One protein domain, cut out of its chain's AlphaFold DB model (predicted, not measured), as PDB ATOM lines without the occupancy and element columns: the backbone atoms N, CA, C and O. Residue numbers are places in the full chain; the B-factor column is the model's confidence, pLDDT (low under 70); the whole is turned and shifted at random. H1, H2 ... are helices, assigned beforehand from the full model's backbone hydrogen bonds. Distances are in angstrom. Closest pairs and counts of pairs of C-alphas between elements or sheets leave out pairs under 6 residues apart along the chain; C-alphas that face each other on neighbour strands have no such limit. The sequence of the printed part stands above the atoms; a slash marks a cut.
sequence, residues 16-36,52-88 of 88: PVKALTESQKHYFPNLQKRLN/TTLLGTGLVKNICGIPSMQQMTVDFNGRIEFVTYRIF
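What this domain is: This is residues 16 to 36 and 52 to 88 of the 88 residues of an uncharacterized protein of Lachnotalea glycerini (UniProt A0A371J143). Four short helices follow one another along an open path with two corners: H1 and H2 make the first corner, H2 and the first part of H3 sit beside each other running opposite ways, and H3 and H4 make the second. The tail, residues 79 to 88, folds back from H4 and ends in the space between H1 and H3. You have 58 printed residues with four named helices, H1, H2, H3 and H4 in that order, and no named strand; the class is all helix. The whole is compact, with a radius of gyration of the C-alphas of 11.6 A, and the C-alphas span 30 by 22 by 18 A.

Where its parts are: Find C-alpha 16 at (192.566, 230.429, 209.821); from there H1 runs through residues 16 to 27, 16.3 A from first to last C-alpha. Next comes H2, residues 31 to 36, which is 8.8 A long and ends at C-alpha 36, at (202.816, 215.990, 192.763). Pick up the printed part again at residue 52, where H3 begins; it covers residues 52 to 63 and measures 16.1 A. Then look for H4, residues 69 to 78, 13.8 A long, which ends at C-alpha 78, at (204.629, 242.441, 202.529).

How they stand to each other: Start at H1: it is close to H2 but not clearly touching it, and the closest C-alphas, those of Gln 24 and Leu 31, are 7.7 A apart. Their lines are about perpendicular, at 85 degrees. Go on to H2 and H3, which touch, H3 with residues 52 to 56 alone; their closest C-alphas are those of Leu 35 and Thr 52, at 5.2 A. These two run opposite ways at a tilt of 37 degrees, only just steep. H3 and H4 are close but not clearly touching, with the C-alphas of Lys 61 and Met 72 closest, at 6.6 A, and their lines are about perpendicular, at 89 degrees. H1 is apart from H3 and from H4, and H2 is apart from H4. In the backbones of H1, H2, H3 and H4 you will find every O i to N i+4 pair within hydrogen-bond range.

The domain as a whole: The two C-alphas farthest apart are those of His 26 and Gln 70, at 31.2 A. Between residues 36 and 52 the printed part has a cut: residues 37 to 51 are not printed, and C-alphas 36 and 52 are 5.5 A apart across it. The links from H1 to H2 and from H3 to H4 are tight, and the link from H2 to H3 is the one across the cut. Look at the B-factor column: the mean pLDDT of the printed part is 79.9, and residues 78 to 88 are under 70. Residue 88 is the chain's last residue.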
ATOM      1  N   PRO A  16     193.161 230.627 211.145       80.69
ATOM      2  CA  PRO A  16     192.566 230.429 209.821       80.69
ATOM      3  C   PRO A  16     193.376 229.459 208.953       80.69
ATOM      4  O   PRO A  16     192.802 228.657 208.222       80.69
ATOM      5  N   VAL A  17     194.709 229.471 209.072       79.94
ATOM      6  CA  VAL A  17     195.578 228.520 208.360       79.94
ATOM      7  C   VAL A  17     195.314 227.095 208.831       79.94
ATOM      8  O   VAL A  17     195.206 226.184 208.018       79.94
ATOM      9  N   LYS A  18     195.171 226.905 210.146       83.62
ATOM     10  CA  LYS A  18     194.869 225.602 210.736       83.62
ATOM     11  C   LYS A  18     193.509 225.083 210.260       83.62
ATOM     12  O   LYS A  18     193.440 223.941 209.814       83.62
ATOM     13  N   ALA A  19     192.477 225.925 210.287       85.56
ATOM     14  CA  ALA A  19     191.141 225.569 209.811       85.56
ATOM     15  C   ALA A  19     191.139 225.191 208.318       85.56
ATOM     16  O   ALA A  19     190.499 224.215 207.924       85.56
ATOM     17  N   LEU A  20     191.902 225.917 207.492       83.88
ATOM     18  CA  LEU A  20     192.067 225.596 206.075       83.88
ATOM     19  C   LEU A  20     192.763 224.243 205.877       83.88
ATOM     20  O   LEU A  20     192.291 223.432 205.086       83.88
ATOM     21  N   THR A  21     193.849 223.971 206.607       84.81
ATOM     22  CA  THR A  21     194.552 222.679 206.538       84.81
ATOM     23  C   THR A  21     193.666 221.521 206.997       84.81
ATOM     24  O   THR A  21     193.670 220.464 206.371       84.81
ATOM     25  N   GLU A  22     192.895 221.688 208.071       88.88
ATOM     26  CA  GLU A  22     191.958 220.662 208.549       88.88
ATOM     27  C   GLU A  22     190.844 220.402 207.528       88.88
ATOM     28  O   GLU A  22     190.570 219.247 207.202       88.88
ATOM     29  N   SER A  23     190.283 221.461 206.942       89.75
ATOM     30  CA  SER A  23     189.278 221.354 205.877       89.75
ATOM     31  C   SER A  23     189.844 220.662 204.636       89.75
ATOM     32  O   SER A  23     189.230 219.741 204.103       89.75
ATOM     33  N   GLN A  24     191.048 221.040 204.198       89.25
ATOM     34  CA  GLN A  24     191.721 220.394 203.073       89.25
ATOM     35  C   GLN A  24     191.953 218.905 203.341       89.25
ATOM     36  O   GLN A  24     191.692 218.096 202.458       89.25
ATOM     37  N   LYS A  25     192.400 218.522 204.540       89.38
ATOM     38  CA  LYS A  25     192.605 217.110 204.895       89.38
ATOM     39  C   LYS A  25     191.305 216.319 204.942       89.38
ATOM     40  O   LYS A  25     191.305 215.154 204.559       89.38
ATOM     41  N   HIS A  26     190.222 216.934 205.410       92.62
ATOM     42  CA  HIS A  26     188.925 216.276 205.507       92.62
ATOM     43  C   HIS A  26     188.289 216.056 204.129       92.62
ATOM     44  O   HIS A  26     187.919 214.935 203.795       92.62
ATOM     45  N   TYR A  27     188.207 217.108 203.310       93.62
ATOM     46  CA  TYR A  27     187.519 217.052 202.017       93.62
ATOM     47  C   TYR A  27     188.414 216.573 200.869       93.62
ATOM     48  O   TYR A  27     187.940 215.947 199.925       93.62
ATOM     49  N   PHE A  28     189.718 216.844 200.940       91.75
ATOM     50  CA  PHE A  28     190.680 216.552 199.875       91.75
ATOM     51  C   PHE A  28     191.971 215.920 200.425       91.75
ATOM     52  O   PHE A  28     193.058 216.451 200.176       91.75
ATOM     53  N   PRO A  29     191.906 214.774 201.131       91.44
ATOM     54  CA  PRO A  29     193.056 214.180 201.829       91.44
ATOM     55  C   PRO A  29     194.266 213.923 200.921       91.44
ATOM     56  O   PRO A  29     195.408 214.053 201.351       91.44
ATOM     57  N   ASN A  30     194.018 213.624 199.642       92.50
ATOM     58  CA  ASN A  30     195.050 213.319 198.652       92.50
ATOM     59  C   ASN A  30     195.438 214.515 197.768       92.50
ATOM     60  O   ASN A  30     196.107 214.312 196.759       92.50
ATOM     61  N   LEU A  31     195.027 215.748 198.100       90.06
ATOM     62  CA  LEU A  31     195.296 216.924 197.260       90.06
ATOM     63  C   LEU A  31     196.787 217.064 196.941       90.06
ATOM     64  O   LEU A  31     197.151 217.193 195.780       90.06
ATOM     65  N   GLN A  32     197.641 216.966 197.960       84.69
ATOM     66  CA  GLN A  32     199.079 217.139 197.784       84.69
ATOM     67  C   GLN A  32     199.701 216.049 196.909       84.69
ATOM     68  O   GLN A  32     200.522 216.333 196.042       84.69
ATOM     69  N   LYS A  33     199.261 214.798 197.087       90.00
ATOM     70  CA  LYS A  33     199.677 213.681 196.234       90.00
ATOM     71  C   LYS A  33     199.281 213.935 194.776       90.00
ATOM     72  O   LYS A  33     200.130 213.851 193.901       90.00
ATOM     73  N   ARG A  34     198.036 214.357 194.541       91.12
ATOM     74  CA  ARG A  34     197.530 214.668 193.196       91.12
ATOM     75  C   ARG A  34     198.272 215.822 192.529       91.12
ATOM     76  O   ARG A  34     198.448 215.788 191.321       91.12
ATOM     77  N   LEU A  35     198.693 216.834 193.289       89.44
ATOM     78  CA  LEU A  35     199.495 217.937 192.754       89.44
ATOM     79  C   LEU A  35     200.897 217.475 192.332       89.44
ATOM     80  O   LEU A  35     201.385 217.914 191.295       89.44
ATOM     81  N   ASN A  36     201.511 216.568 193.096       87.38
ATOM     82  CA  ASN A  36     202.816 215.990 192.763       87.38
ATOM     83  C   ASN A  36     202.766 215.015 191.575       87.38
ATOM     84  O   ASN A  36     203.776 214.822 190.913       87.38
ATOM     85  N   THR A  52     203.969 221.388 191.743       88.69
ATOM     86  CA  THR A  52     203.220 221.509 193.000       88.69
ATOM     87  C   THR A  52     203.320 222.891 193.625       88.69
ATOM     88  O   THR A  52     202.307 223.436 194.060       88.69
ATOM     89  N   THR A  53     204.510 223.501 193.647       87.06
ATOM     90  CA  THR A  53     204.671 224.857 194.191       87.06
ATOM     91  C   THR A  53     203.857 225.874 193.396       87.06
ATOM     92  O   THR A  53     203.202 226.734 193.986       87.06
ATOM     93  N   LEU A  54     203.856 225.777 192.068       88.38
ATOM     94  CA  LEU A  54     203.131 226.725 191.219       88.38
ATOM     95  C   LEU A  54     201.619 226.551 191.325       88.38
ATOM     96  O   LEU A  54     200.899 227.534 191.512       88.38
ATOM     97  N   LEU A  55     201.148 225.306 191.271       90.44
ATOM     98  CA  LEU A  55     199.733 224.982 191.415       90.44
ATOM     99  C   LEU A  55     199.219 225.349 192.810       90.44
ATOM    100  O   LEU A  55     198.191 226.014 192.928       90.44
ATOM    101  N   GLY A  56     199.961 225.001 193.864       87.94
ATOM    102  CA  GLY A  56     199.632 225.362 195.243       87.94
ATOM    103  C   GLY A  56     199.557 226.877 195.444       87.94
ATOM    104  O   GLY A  56     198.629 227.376 196.080       87.94
ATOM    105  N   THR A  57     200.473 227.630 194.831       86.94
ATOM    106  CA  THR A  57     200.454 229.101 194.873       86.94
ATOM    107  C   THR A  57     199.207 229.672 194.192       86.94
ATOM    108  O   THR A  57     198.527 230.524 194.767       86.94
ATOM    109  N   GLY A  58     198.855 229.169 193.005       88.56
ATOM    110  CA  GLY A  58     197.632 229.571 192.304       88.56
ATOM    111  C   GLY A  58     196.354 229.230 193.081       88.56
ATOM    112  O   GLY A  58     195.427 230.039 193.133       88.56
ATOM    113  N   LEU A  59     196.316 228.072 193.745       89.69
ATOM    114  CA  LEU A  59     195.193 227.678 194.598       89.69
ATOM    115  C   LEU A  59     195.018 228.633 195.781       89.69
ATOM    116  O   LEU A  59     193.915 229.123 196.007       89.69
ATOM    117  N   VAL A  60     196.095 228.945 196.509       85.50
ATOM    118  CA  VAL A  60     196.021 229.848 197.672       85.50
ATOM    119  C   VAL A  60     195.635 231.259 197.240       85.50
ATOM    120  O   VAL A  60     194.801 231.875 197.901       85.50
ATOM    121  N   LYS A  61     196.151 231.750 196.104       86.50
ATOM    122  CA  LYS A  61     195.716 233.023 195.506       86.50
ATOM    123  C   LYS A  61     194.193 233.070 195.354       86.50
ATOM    124  O   LYS A  61     193.562 234.028 195.800       86.50
ATOM    125  N   ASN A  62     193.621 232.032 194.744       89.00
ATOM    126  CA  ASN A  62     192.190 231.959 194.470       89.00
ATOM    127  C   ASN A  62     191.367 231.830 195.762       89.00
ATOM    128  O   ASN A  62     190.360 232.516 195.905       89.00
ATOM    129  N   ILE A  63     191.817 231.021 196.727       86.56
ATOM    130  CA  ILE A  63     191.164 230.875 198.043       86.56
ATOM    131  C   ILE A  63     191.149 232.207 198.800       86.56
ATOM    132  O   ILE A  63     190.154 232.556 199.430       86.56
ATOM    133  N   CYS A  64     192.239 232.971 198.724       83.75
ATOM    134  CA  CYS A  64     192.341 234.286 199.347       83.75
ATOM    135  C   CYS A  64     191.628 235.398 198.556       83.75
ATOM    136  O   CYS A  64     191.662 236.546 198.995       83.75
ATOM    137  N   GLY A  65     191.008 235.095 197.409       88.06
ATOM    138  CA  GLY A  65     190.307 236.084 196.585       88.06
ATOM    139  C   GLY A  65     191.221 237.160 195.994       88.06
ATOM    140  O   GLY A  65     190.761 238.261 195.697       88.06
ATOM    141  N   ILE A  66     192.519 236.878 195.838       88.50
ATOM    142  CA  ILE A  66     193.471 237.845 195.288       88.50
ATOM    143  C   ILE A  66     193.295 237.879 193.763       88.50
ATOM    144  O   ILE A  66     193.417 236.835 193.124       88.50
ATOM    145  N   PRO A  67     193.048 239.039 193.132       87.62
ATOM    146  CA  PRO A  67     192.706 239.088 191.710       87.62
ATOM    147  C   PRO A  67     193.923 238.885 190.794       87.62
ATOM    148  O   PRO A  67     193.829 238.218 189.759       87.62
ATOM    149  N   SER A  68     195.103 239.387 191.173       89.50
ATOM    150  CA  SER A  68     196.294 239.390 190.311       89.50
ATOM    151  C   SER A  68     197.514 238.736 190.960       89.50
ATOM    152  O   SER A  68     197.634 238.652 192.182       89.50
ATOM    153  N   MET A  69     198.437 238.251 190.127       84.75
ATOM    154  CA  MET A  69     199.704 237.681 190.603       84.75
ATOM    155  C   MET A  69     200.596 238.758 191.229       84.75
ATOM    156  O   MET A  69     201.258 238.497 192.227       84.75
ATOM    157  N   GLN A  70     200.560 239.978 190.688       86.75
ATOM    158  CA  GLN A  70     201.286 241.134 191.215       86.75
ATOM    159  C   GLN A  70     200.816 241.472 192.630       86.75
ATOM    160  O   GLN A  70     201.633 241.657 193.529       86.75
ATOM    161  N   GLN A  71     199.499 241.498 192.843       84.62
ATOM    162  CA  GLN A  71     198.933 241.754 194.162       84.62
ATOM    163  C   GLN A  71     199.271 240.630 195.146       84.62
ATOM    164  O   GLN A  71     199.627 240.916 196.283       84.62
ATOM    165  N   MET A  72     199.274 239.370 194.700       85.50
ATOM    166  CA  MET A  72     199.725 238.246 195.523       85.50
ATOM    167  C   MET A  72     201.182 238.417 195.971       85.50
ATOM    168  O   MET A  72     201.487 238.168 197.134       85.50
ATOM    169  N   THR A  73     202.081 238.881 195.096       84.06
ATOM    170  CA  THR A  73     203.474 239.169 195.472       84.06
ATOM    171  C   THR A  73     203.559 240.253 196.545       84.06
ATOM    172  O   THR A  73     204.312 240.096 197.503       84.06
ATOM    173  N   VAL A  74     202.777 241.330 196.426       83.50
ATOM    174  CA  VAL A  74     202.742 242.410 197.428       83.50
ATOM    175  C   VAL A  74     202.179 241.911 198.756       83.50
ATOM    176  O   VAL A  74     202.762 242.155 199.813       83.50
ATOM    177  N   ASP A  75     201.066 241.183 198.712       80.44
ATOM    178  CA  ASP A  75     200.370 240.739 199.911       80.44
ATOM    179  C   ASP A  75     201.144 239.632 200.634       80.44
ATOM    180  O   ASP A  75     201.274 239.695 201.856       80.44
ATOM    181  N   PHE A  76     201.733 238.668 199.918       75.56
ATOM    182  CA  PHE A  76     202.462 237.551 200.537       75.56
ATOM    183  C   PHE A  76     203.881 237.925 200.972       75.56
ATOM    184  O   PHE A  76     204.357 237.419 201.985       75.56
ATOM    185  N   ASN A  77     204.554 238.841 200.272       73.50
ATOM    186  CA  ASN A  77     205.886 239.282 200.698       73.50
ATOM    187  C   ASN A  77     205.833 240.454 201.690       73.50
ATOM    188  O   ASN A  77     206.800 240.678 202.412       73.50
ATOM    189  N   GLY A  78     204.733 241.218 201.727       65.12
ATOM    190  CA  GLY A  78     204.629 242.441 202.529       65.12
ATOM    191  C   GLY A  78     203.724 242.357 203.760       65.12
ATOM    192  O   GLY A  78     204.003 243.012 204.764       65.12
ATOM    193  N   ARG A  79     202.617 241.601 203.714       53.34
ATOM    194  CA  ARG A  79     201.563 241.653 204.755       53.34
ATOM    195  C   ARG A  79     201.245 240.305 205.379       53.34
ATOM    196  O   ARG A  79     200.928 240.226 206.572       53.34
ATOM    197  N   ILE A  80     201.328 239.249 204.586       56.06
ATOM    198  CA  ILE A  80     200.886 237.919 204.943       56.06
ATOM    199  C   ILE A  80     202.075 236.979 204.788       56.06
ATOM    200  O   ILE A  80     202.301 236.442 203.716       56.06
ATOM    201  N   GLU A  81     202.824 236.751 205.871       53.69
ATOM    202  CA  GLU A  81     203.773 235.630 205.958       53.69
ATOM    203  C   GLU A  81     202.995 234.302 205.914       53.69
ATOM    204  O   GLU A  81     202.836 233.595 206.915       53.69
ATOM    205  N   PHE A  82     202.459 233.956 204.750       52.69
ATOM    206  CA  PHE A  82     202.120 232.586 204.448       52.69
ATOM    207  C   PHE A  82     203.442 231.885 204.186       52.69
ATOM    208  O   PHE A  82     204.078 232.083 203.154       52.69
ATOM    209  N   VAL A  83     203.862 231.040 205.126       49.44
ATOM    210  CA  VAL A  83     204.830 229.991 204.810       49.44
ATOM    211  C   VAL A  83     204.093 229.030 203.880       49.44
ATOM    212  O   VAL A  83     203.503 228.044 204.318       49.44
ATOM    213  N   THR A  84     204.058 229.376 202.594       46.34
ATOM    214  CA  THR A  84     203.469 228.590 201.503       46.34
ATOM    215  C   THR A  84     203.999 227.153 201.518       46.34
ATOM    216  O   THR A  84     203.251 226.227 201.234       46.34
ATOM    217  N   TYR A  85     205.226 226.960 202.012       43.72
ATOM    218  CA  TYR A  85     205.890 225.670 202.242       43.72
ATOM    219  C   TYR A  85     205.290 224.782 203.345       43.72
ATOM    220  O   TYR A  85     205.848 223.732 203.643       43.72
ATOM    221  N   ARG A  86     204.240 225.221 204.049       42.47
ATOM    222  CA  ARG A  86     203.670 224.470 205.185       42.47
ATOM    223  C   ARG A  86     202.180 224.176 205.052       42.47
ATOM    224  O   ARG A  86     201.614 223.523 205.925       42.47
ATOM    225  N   ILE A  87     201.561 224.663 203.977       48.81
ATOM    226  CA  ILE A  87     200.181 224.332 203.597       48.81
ATOM    227  C   ILE A  87     200.165 223.163 202.595       48.81
ATOM    228  O   ILE A  87     199.171 222.445 202.532       48.81
ATOM    229  N   PHE A  88     201.280 222.932 201.897       41.31
ATOM    230  CA  PHE A  88     201.488 221.862 200.926       41.31
ATOM    231  C   PHE A  88     202.804 221.141 201.211       41.31
ATOM    232  O   PHE A  88     203.798 221.854 201.474       41.31
TER     233      PHE A  88